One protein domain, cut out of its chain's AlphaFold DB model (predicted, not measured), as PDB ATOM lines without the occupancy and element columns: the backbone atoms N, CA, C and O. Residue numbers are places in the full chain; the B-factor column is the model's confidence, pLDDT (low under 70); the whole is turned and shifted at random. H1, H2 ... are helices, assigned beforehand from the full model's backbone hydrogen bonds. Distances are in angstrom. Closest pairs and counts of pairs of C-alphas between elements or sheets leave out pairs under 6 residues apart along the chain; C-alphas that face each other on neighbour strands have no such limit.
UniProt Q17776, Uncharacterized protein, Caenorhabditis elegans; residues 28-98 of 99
ATOM      1  N   SER A  28      -7.601 -37.998  11.442       47.67
ATOM      2  CA  SER A  28      -8.315 -37.461  12.595       47.67
ATOM      3  C   SER A  28      -8.635 -38.628  13.518       47.67
ATOM      4  O   SER A  28      -9.146 -39.645  13.059       47.67
ATOM      5  N   SER A  29      -8.350 -38.497  14.814       56.60
ATOM      6  CA  SER A  29      -8.672 -39.514  15.830       56.60
ATOM      7  C   SER A  29     -10.142 -39.967  15.796       56.60
ATOM      8  O   SER A  29     -10.483 -41.012  16.336       56.60
ATOM      9  N   LEU A  30     -10.999 -39.206  15.107       64.18
ATOM     10  CA  LEU A  30     -12.376 -39.532  14.746       64.18
ATOM     11  C   LEU A  30     -12.553 -40.655  13.707       64.18
ATOM     12  O   LEU A  30     -13.682 -41.094  13.506       64.18
ATOM     13  N   MET A  31     -11.508 -41.094  13.008       75.26
ATOM     14  CA  MET A  31     -11.595 -42.054  11.904       75.26
ATOM     15  C   MET A  31     -10.528 -43.142  12.050       75.26
ATOM     16  O   MET A  31      -9.486 -43.090  11.391       75.26
ATOM     17  N   PRO A  32     -10.766 -44.146  12.913       84.19
ATOM     18  CA  PRO A  32      -9.898 -45.310  12.991       84.19
ATOM     19  C   PRO A  32      -9.838 -46.032  11.641       84.19
ATOM     20  O   PRO A  32     -10.830 -46.109  10.909       84.19
ATOM     21  N   ASN A  33      -8.679 -46.613  11.324       84.67
ATOM     22  CA  ASN A  33      -8.583 -47.522  10.191       84.67
ATOM     23  C   ASN A  33      -9.312 -48.832  10.547       84.67
ATOM     24  O   ASN A  33      -8.949 -49.531  11.490       84.67
ATOM     25  N   VAL A  34     -10.383 -49.125   9.809       88.79
ATOM     26  CA  VAL A  34     -11.337 -50.220  10.082       88.79
ATOM     27  C   VAL A  34     -11.489 -51.195   8.913       88.79
ATOM     28  O   VAL A  34     -12.325 -52.105   8.968       88.79
ATOM     29  N   CYS A  35     -10.734 -50.979   7.842       92.03
ATOM     30  CA  CYS A  35     -10.739 -51.781   6.628       92.03
ATOM     31  C   CYS A  35      -9.323 -52.268   6.350       92.03
ATOM     32  O   CYS A  35      -8.358 -51.559   6.600       92.03
ATOM     33  N   ASN A  36      -9.171 -53.465   5.796       92.99
ATOM     34  CA  ASN A  36      -7.858 -53.852   5.287       92.99
ATOM     35  C   ASN A  36      -7.524 -53.084   3.988       92.99
ATOM     36  O   ASN A  36      -8.405 -52.527   3.334       92.99
ATOM     37  N   ALA A  37      -6.252 -53.098   3.577       90.55
ATOM     38  CA  ALA A  37      -5.793 -52.370   2.387       90.55
ATOM     39  C   ALA A  37      -6.524 -52.770   1.086       90.55
ATOM     40  O   ALA A  37      -6.717 -51.942   0.192       90.55
ATOM     41  N   GLY A  38      -6.957 -54.032   0.974       92.20
ATOM     42  CA  GLY A  38      -7.729 -54.515  -0.172       92.20
ATOM     43  C   GLY A  38      -9.145 -53.934  -0.205       92.20
ATOM     44  O   GLY A  38      -9.602 -53.481  -1.251       92.20
ATOM     45  N   GLU A  39      -9.819 -53.893   0.944       91.11
ATOM     46  CA  GLU A  39     -11.142 -53.277   1.101       91.11
ATOM     47  C   GLU A  39     -11.099 -51.767   0.865       91.11
ATOM     48  O   GLU A  39     -11.973 -51.230   0.191       91.11
ATOM     49  N   GLU A  40     -10.069 -51.088   1.375       89.93
ATOM     50  CA  GLU A  40      -9.898 -49.644   1.202       89.93
ATOM     51  C   GLU A  40      -9.751 -49.268  -0.280       89.93
ATOM     52  O   GLU A  40     -10.303 -48.265  -0.724       89.93
ATOM     53  N   THR A  41      -9.101 -50.130  -1.069       89.99
ATOM     54  CA  THR A  41      -8.965 -49.950  -2.522       89.99
ATOM     55  C   THR A  41     -10.258 -50.286  -3.273       89.99
ATOM     56  O   THR A  41     -10.625 -49.594  -4.220       89.99
ATOM     57  N   ALA A  42     -10.958 -51.356  -2.878       92.34
ATOM     58  CA  ALA A  42     -12.147 -51.837  -3.582       92.34
ATOM     59  C   ALA A  42     -13.414 -51.022  -3.272       92.34
ATOM     60  O   ALA A  42     -14.279 -50.869  -4.132       92.34
ATOM     61  N   MET A  43     -13.549 -50.521  -2.042       92.65
ATOM     62  CA  MET A  43     -14.750 -49.839  -1.553       92.65
ATOM     63  C   MET A  43     -14.415 -48.668  -0.608       92.65
ATOM     64  O   MET A  43     -14.858 -48.638   0.548       92.65
ATOM     65  N   PRO A  44     -13.693 -47.644  -1.100       92.41
ATOM     66  CA  PRO A  44     -13.176 -46.553  -0.269       92.41
ATOM     67  C   PRO A  44     -14.285 -45.776   0.456       92.41
ATOM     68  O   PRO A  44     -14.152 -45.441   1.633       92.41
ATOM     69  N   CYS A  45     -15.437 -45.559  -0.192       94.28
ATOM     70  CA  CYS A  45     -16.577 -44.874   0.427       94.28
ATOM     71  C   CYS A  45     -17.162 -45.654   1.621       94.28
ATOM     72  O   CYS A  45     -17.501 -45.064   2.650       94.28
ATOM     73  N   VAL A  46     -17.268 -46.985   1.512       94.16
ATOM     74  CA  VAL A  46     -17.772 -47.834   2.605       94.16
ATOM     75  C   VAL A  46     -16.798 -47.802   3.775       94.16
ATOM     76  O   VAL A  46     -17.222 -47.645   4.919       94.16
ATOM     77  N   CYS A  47     -15.498 -47.875   3.492       94.71
ATOM     78  CA  CYS A  47     -14.456 -47.795   4.507       94.71
ATOM     79  C   CYS A  47     -14.435 -46.445   5.223       94.71
ATOM     80  O   CYS A  47     -14.389 -46.419   6.452       94.71
ATOM     81  N   CYS A  48     -14.598 -45.340   4.493       93.75
ATOM     82  CA  CYS A  48     -14.714 -44.013   5.088       93.75
ATOM     83  C   CYS A  48     -15.921 -43.910   6.037       93.75
ATOM     84  O   CYS A  48     -15.788 -43.501   7.192       93.75
ATOM     85  N   LYS A  49     -17.103 -44.362   5.595       94.51
ATOM     86  CA  LYS A  49     -18.309 -44.376   6.440       94.51
ATOM     87  C   LYS A  49     -18.131 -45.268   7.668       94.51
ATOM     88  O   LYS A  49     -18.545 -44.901   8.763       94.51
ATOM     89  N   LYS A  50     -17.491 -46.426   7.512       94.59
ATOM     90  CA  LYS A  50     -17.188 -47.325   8.629       94.59
ATOM     91  C   LYS A  50     -16.261 -46.634   9.635       94.59
ATOM     92  O   LYS A  50     -16.555 -46.664  10.825       94.59
ATOM     93  N   ALA A  51     -15.212 -45.954   9.173       94.73
ATOM     94  CA  ALA A  51     -14.273 -45.236  10.034       94.73
ATOM     95  C   ALA A  51     -14.986 -44.157  10.860       94.73
ATOM     96  O   ALA A  51     -14.903 -44.166  12.085       94.73
ATOM     97  N   CYS A  52     -15.785 -43.310  10.209       95.18
ATOM     98  CA  CYS A  52     -16.616 -42.315  10.885       95.18
ATOM     99  C   CYS A  52     -17.577 -42.935  11.912       95.18
ATOM    100  O   CYS A  52     -17.755 -42.396  13.000       95.18
ATOM    101  N   TRP A  53     -18.211 -44.068  11.592       95.04
ATOM    102  CA  TRP A  53     -19.111 -44.738  12.529       95.04
ATOM    103  C   TRP A  53     -18.371 -45.193  13.789       95.04
ATOM    104  O   TRP A  53     -18.792 -44.865  14.896       95.04
ATOM    105  N   PHE A  54     -17.262 -45.920  13.628       94.61
ATOM    106  CA  PHE A  54     -16.497 -46.439  14.761       94.61
ATOM    107  C   PHE A  54     -15.896 -45.322  15.613       94.61
ATOM    108  O   PHE A  54     -16.062 -45.356  16.828       94.61
ATOM    109  N   GLY A  55     -15.272 -44.312  15.005       94.63
ATOM    110  CA  GLY A  55     -14.638 -43.249  15.782       94.63
ATOM    111  C   GLY A  55     -15.638 -42.341  16.497       94.63
ATOM    112  O   GLY A  55     -15.403 -41.974  17.646       94.63
ATOM    113  N   ILE A  56     -16.802 -42.042  15.898       95.44
ATOM    114  CA  ILE A  56     -17.862 -41.316  16.614       95.44
ATOM    115  C   ILE A  56     -18.466 -42.180  17.724       95.44
ATOM    116  O   ILE A  56     -18.684 -41.664  18.813       95.44
ATOM    117  N   ALA A  57     -18.713 -43.473  17.489       94.04
ATOM    118  CA  ALA A  57     -19.239 -44.366  18.522       94.04
ATOM    119  C   ALA A  57     -18.284 -44.490  19.719       94.04
ATOM    120  O   ALA A  57     -18.729 -44.442  20.865       94.04
ATOM    121  N   GLU A  58     -16.980 -44.622  19.472       94.19
ATOM    122  CA  GLU A  58     -15.957 -44.661  20.518       94.19
ATOM    123  C   GLU A  58     -15.892 -43.331  21.275       94.19
ATOM    124  O   GLU A  58     -15.966 -43.316  22.504       94.19
ATOM    125  N   MET A  59     -15.856 -42.208  20.549       94.18
ATOM    126  CA  MET A  59     -15.857 -40.870  21.138       94.18
ATOM    127  C   MET A  59     -17.080 -40.639  22.027       94.18
ATOM    128  O   MET A  59     -16.939 -40.157  23.150       94.18
ATOM    129  N   THR A  60     -18.284 -40.946  21.545       94.88
ATOM    130  CA  THR A  60     -19.506 -40.684  22.308       94.88
ATOM    131  C   THR A  60     -19.673 -41.661  23.460       94.88
ATOM    132  O   THR A  60     -20.122 -41.246  24.524       94.88
ATOM    133  N   THR A  61     -19.237 -42.915  23.313       95.37
ATOM    134  CA  THR A  61     -19.186 -43.867  24.433       95.37
ATOM    135  C   THR A  61     -18.248 -43.365  25.530       95.37
ATOM    136  O   THR A  61     -18.619 -43.363  26.702       95.37
ATOM    137  N   ALA A  62     -17.062 -42.868  25.165       95.14
ATOM    138  CA  ALA A  62     -16.130 -42.268  26.117       95.14
ATOM    139  C   ALA A  62     -16.698 -40.992  26.764       95.14
ATOM    140  O   ALA A  62     -16.513 -40.775  27.960       95.14
ATOM    141  N   TYR A  63     -17.414 -40.167  25.996       95.56
ATOM    142  CA  TYR A  63     -18.032 -38.932  26.479       95.56
ATOM    143  C   TYR A  63     -19.188 -39.180  27.461       95.56
ATOM    144  O   TYR A  63     -19.259 -38.533  28.503       95.56
ATOM    145  N   PHE A  64     -20.095 -40.110  27.149       96.15
ATOM    146  CA  PHE A  64     -21.244 -40.423  28.005       96.15
ATOM    147  C   PHE A  64     -20.884 -41.353  29.173       96.15
ATOM    148  O   PHE A  64     -21.542 -41.320  30.214       96.15
ATOM    149  N   GLY A  65     -19.822 -42.151  29.022       96.65
ATOM    150  CA  GLY A  65     -19.407 -43.181  29.975       96.65
ATOM    151  C   GLY A  65     -20.192 -44.493  29.850       96.65
ATOM    152  O   GLY A  65     -20.039 -45.375  30.693       96.65
ATOM    153  N   HIS A  66     -21.036 -44.618  28.825       95.96
ATOM    154  CA  HIS A  66     -21.879 -45.776  28.520       95.96
ATOM    155  C   HIS A  66     -22.284 -45.743  27.039       95.96
ATOM    156  O   HIS A  66     -21.950 -44.801  26.316       95.96
ATOM    157  N   MET A  67     -22.990 -46.772  26.565       94.92
ATOM    158  CA  MET A  67     -23.383 -46.852  25.157       94.92
ATOM    159  C   MET A  67     -24.452 -45.789  24.832       94.92
ATOM    160  O   MET A  67     -25.495 -45.763  25.488       94.92
ATOM    161  N   PRO A  68     -24.261 -44.922  23.819       94.18
ATOM    162  CA  PRO A  68     -25.220 -43.860  23.531       94.18
ATOM    163  C   PRO A  68     -26.641 -44.393  23.313       94.18
ATOM    164  O   PRO A  68     -26.853 -45.281  22.488       94.18
ATOM    165  N   GLY A  69     -27.615 -43.825  24.029       96.13
ATOM    166  CA  GLY A  69     -29.013 -44.267  23.991       96.13
ATOM    167  C   GLY A  69     -29.443 -45.093  25.201       96.13
ATOM    168  O   GLY A  69     -30.636 -45.288  25.395       96.13
ATOM    169  N   GLU A  70     -28.507 -45.534  26.044       95.88
ATOM    170  CA  GLU A  70     -28.832 -46.316  27.241       95.88
ATOM    171  C   GLU A  70     -29.594 -45.491  28.292       95.88
ATOM    172  O   GLU A  70     -30.490 -46.012  28.953       95.88
ATOM    173  N   ARG A  71     -29.284 -44.192  28.433       95.07
ATOM    174  CA  ARG A  71     -29.975 -43.307  29.390       95.07
ATOM    175  C   ARG A  71     -31.050 -42.433  28.759       95.07
ATOM    176  O   ARG A  71     -31.979 -42.020  29.450       95.07
ATOM    177  N   SER A  72     -30.908 -42.086  27.481       95.65
ATOM    178  CA  SER A  72     -31.850 -41.205  26.790       95.65
ATOM    179  C   SER A  72     -31.753 -41.321  25.273       95.65
ATOM    180  O   SER A  72     -30.659 -41.314  24.710       95.65
ATOM    181  N   ASP A  73     -32.901 -41.249  24.597       97.12
ATOM    182  CA  ASP A  73     -32.984 -41.089  23.139       97.12
ATOM    183  C   ASP A  73     -32.204 -39.868  22.623       97.12
ATOM    184  O   ASP A  73     -31.795 -39.831  21.461       97.12
ATOM    185  N   ALA A  74     -32.002 -38.848  23.465       97.58
ATOM    186  CA  ALA A  74     -31.224 -37.668  23.105       97.58
ATOM    187  C   ALA A  74     -29.749 -38.012  22.829       97.58
ATOM    188  O   ALA A  74     -29.172 -37.470  21.888       97.58
ATOM    189  N   GLU A  75     -29.159 -38.946  23.582       97.48
ATOM    190  CA  GLU A  75     -27.768 -39.394  23.401       97.48
ATOM    191  C   GLU A  75     -27.600 -40.156  22.081       97.48
ATOM    192  O   GLU A  75     -26.644 -39.926  21.332       97.48
ATOM    193  N   ALA A  76     -28.570 -41.020  21.761       97.44
ATOM    194  CA  ALA A  76     -28.609 -41.744  20.497       97.44
ATOM    195  C   ALA A  76     -28.748 -40.776  19.313       97.44
ATOM    196  O   ALA A  76     -27.968 -40.839  18.362       97.44
ATOM    197  N   LYS A  77     -29.690 -39.827  19.384       98.00
ATOM    198  CA  LYS A  77     -29.891 -38.810  18.336       98.00
ATOM    199  C   LYS A  77     -28.661 -37.928  18.148       98.00
ATOM    200  O   LYS A  77     -28.292 -37.656  17.009       98.00
ATOM    201  N   PHE A  78     -28.017 -37.513  19.237       97.02
ATOM    202  CA  PHE A  78     -26.776 -36.744  19.191       97.02
ATOM    203  C   PHE A  78     -25.659 -37.526  18.490       97.02
ATOM    204  O   PHE A  78     -25.048 -37.021  17.551       97.02
ATOM    205  N   THR A  79     -25.457 -38.787  18.875       96.83
ATOM    206  CA  THR A  79     -24.433 -39.655  18.276       96.83
ATOM    207  C   THR A  79     -24.681 -39.877  16.786       96.83
ATOM    208  O   THR A  79     -23.775 -39.703  15.974       96.83
ATOM    209  N   LEU A  80     -25.922 -40.184  16.397       97.50
ATOM    210  CA  LEU A  80     -26.296 -40.353  14.991       97.50
ATOM    211  C   LEU A  80     -26.117 -39.060  14.183       97.50
ATOM    212  O   LEU A  80     -25.686 -39.112  13.030       97.50
ATOM    213  N   ALA A  81     -26.410 -37.898  14.774       97.72
ATOM    214  CA  ALA A  81     -26.174 -36.607  14.134       97.72
ATOM    215  C   ALA A  81     -24.676 -36.357  13.903       97.72
ATOM    216  O   ALA A  81     -24.293 -35.944  12.807       97.72
ATOM    217  N   MET A  82     -23.821 -36.673  14.882       96.23
ATOM    218  CA  MET A  82     -22.366 -36.592  14.726       96.23
ATOM    219  C   MET A  82     -21.845 -37.553  13.650       96.23
ATOM    220  O   MET A  82     -21.044 -37.144  12.812       96.23
ATOM    221  N   MET A  83     -22.336 -38.796  13.608       95.38
ATOM    222  CA  MET A  83     -21.984 -39.766  12.560       95.38
ATOM    223  C   MET A  83     -22.355 -39.249  11.167       95.38
ATOM    224  O   MET A  83     -21.539 -39.288  10.248       95.38
ATOM    225  N   ASN A  84     -23.569 -38.709  11.008       95.79
ATOM    226  CA  ASN A  84     -24.015 -38.129   9.740       95.79
ATOM    227  C   ASN A  84     -23.147 -36.937   9.317       95.79
ATOM    228  O   ASN A  84     -22.829 -36.799   8.135       95.79
ATOM    229  N   GLN A  85     -22.754 -36.100  10.279       96.03
ATOM    230  CA  GLN A  85     -21.880 -34.966  10.019       96.03
ATOM    231  C   GLN A  85     -20.483 -35.420   9.591       96.03
ATOM    232  O   GLN A  85     -19.957 -34.882   8.621       96.03
ATOM    233  N   CYS A  86     -19.928 -36.452  10.230       95.13
ATOM    234  CA  CYS A  86     -18.659 -37.051   9.819       95.13
ATOM    235  C   CYS A  86     -18.731 -37.557   8.370       95.13
ATOM    236  O   CYS A  86     -17.880 -37.218   7.557       95.13
ATOM    237  N   PHE A  87     -19.800 -38.263   7.985       93.89
ATOM    238  CA  PHE A  87     -19.949 -38.745   6.605       93.89
ATOM    239  C   PHE A  87     -19.980 -37.609   5.575       93.89
ATOM    240  O   PHE A  87     -19.449 -37.761   4.478       93.89
ATOM    241  N   LYS A  88     -20.616 -36.482   5.907       93.39
ATOM    242  CA  LYS A  88     -20.723 -35.323   5.010       93.39
ATOM    243  C   LYS A  88     -19.432 -34.525   4.896       93.39
ATOM    244  O   LYS A  88     -19.185 -33.961   3.840       93.39
ATOM    245  N   LEU A  89     -18.663 -34.417   5.973       93.66
ATOM    246  CA  LEU A  89     -17.425 -33.643   5.964       93.66
ATOM    247  C   LEU A  89     -16.264 -34.469   5.411       93.66
ATOM    248  O   LEU A  89     -15.568 -34.010   4.515       93.66
ATOM    249  N   GLU A  90     -16.116 -35.704   5.889       92.90
ATOM    250  CA  GLU A  90     -14.921 -36.516   5.640       92.90
ATOM    251  C   GLU A  90     -15.076 -37.449   4.435       92.90
ATOM    252  O   GLU A  90     -14.111 -37.746   3.737       92.90
ATOM    253  N   CYS A  91     -16.296 -37.924   4.161       92.66
ATOM    254  CA  CYS A  91     -16.526 -38.933   3.121       92.66
ATOM    255  C   CYS A  91     -17.158 -38.385   1.845       92.66
ATOM    256  O   CYS A  91     -17.398 -39.161   0.921       92.66
ATOM    257  N   ASN A  92     -17.453 -37.085   1.765       92.47
ATOM    258  CA  ASN A  92     -18.153 -36.521   0.613       92.47
ATOM    259  C   ASN A  92     -17.355 -36.689  -0.685       92.47
ATOM    260  O   ASN A  92     -17.899 -37.191  -1.662       92.47
ATOM    261  N   GLU A  93     -16.063 -36.360  -0.681       89.89
ATOM    262  CA  GLU A  93     -15.214 -36.499  -1.873       89.89
ATOM    263  C   GLU A  93     -15.037 -37.969  -2.271       89.89
ATOM    264  O   GLU A  93     -15.267 -38.338  -3.422       89.89
ATOM    265  N   THR A  94     -14.741 -38.831  -1.294       89.88
ATOM    266  CA  THR A  94     -14.547 -40.277  -1.487       89.88
ATOM    267  C   THR A  94     -15.804 -40.991  -1.995       89.88
ATOM    268  O   THR A  94     -15.718 -42.003  -2.690       89.88
ATOM    269  N   CYS A  95     -16.989 -40.502  -1.627       90.50
ATOM    270  CA  CYS A  95     -18.265 -41.092  -2.025       90.50
ATOM    271  C   CYS A  95     -18.875 -40.450  -3.275       90.50
ATOM    272  O   CYS A  95     -19.677 -41.104  -3.939       90.50
ATOM    273  N   ALA A  96     -18.509 -39.214  -3.626       87.11
ATOM    274  CA  ALA A  96     -19.006 -38.553  -4.831       87.11
ATOM    275  C   ALA A  96     -18.586 -39.290  -6.112       87.11
ATOM    276  O   ALA A  96     -19.315 -39.268  -7.098       87.11
ATOM    277  N   THR A  97     -17.446 -39.982  -6.089       71.23
ATOM    278  CA  THR A  97     -16.933 -40.768  -7.220       71.23
ATOM    279  C   THR A  97     -17.492 -42.194  -7.294       71.23
ATOM    280  O   THR A  97     -17.117 -42.939  -8.194       71.23
ATOM    281  N   ALA A  98     -18.330 -42.607  -6.336       59.96
ATOM    282  CA  ALA A  98     -18.857 -43.970  -6.223       59.96
ATOM    283  C   ALA A  98     -20.313 -44.121  -6.725       59.96
ATOM    284  O   ALA A  98     -20.931 -45.162  -6.488       59.96
TER     285      ALA A  98
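AT A GLANCE: This is residues 28 to 98 of the 99 residues of an uncharacterized protein of Caenorhabditis elegans (UniProt Q17776). The domain is a helical hairpin of two long helices, H2 and H3, which run opposite ways and cross at an angle, with the short helices H1 and H4 at the end away from the link that joins the long pair. Ahead of H1, residues 28 to 36 run alongside H2 toward that same end. The printed part has 71 residues with four named helices, H1, H2, H3 and H4 in chain order, and no named strand; its class is all helix. It is only just compact, close to loose, with a radius of gyration of the C-alphas of 13.0 A, and elongated, spanning 39 by 21 by 17 A.

IN THESE COORDINATES: Start at Ser 28 and read on to C-alpha 37 at (-5.793, -52.370, 2.387), where H1, residues 37 to 42, begins. Find C-alpha 44 at (-13.176, -46.553, -0.269); from there H2, residues 44 to 64, runs 30.0 A. H3, residues 73 to 90, runs 25.6 A. H4, residues 92 to 96, ends at C-alpha 96 at (-19.006, -38.553, -4.831).

HOW THE PARTS SIT: Look first at Glu 40 and Cys 47, whose C-alphas, 5.9 A apart, are the closest of H1 and H2; these helices are close but not clearly touching, at a steep tilt of 57 degrees, opposite ways. H2 and H3 touch and form a helical hairpin; their closest C-alphas, of Trp 53 and Met 83, are 5.7 A apart. Their tilt of 37 degrees, opposite ways, is only just steep. H2 touches H4 with residues 44 to 48 alone, closest at the C-alphas of Cys 45 and Cys 95, 4.8 A apart. H3 and H4 meet only through their link, and H1 is apart from H3 and H4. In H1, H2, H3 and H4 every O i to N i+4 pair is within hydrogen-bond range.

THE WHOLE: The two C-alphas farthest apart, of Arg 71 and Thr 97, are 38.9 A apart. The printed part has no cut. The links H1 to H2 and H3 to H4 are tight, H2 to H3 is short. The model's mean pLDDT over the printed part is 91.3; look for values under 70 at residues 28 to 30 and residue 98.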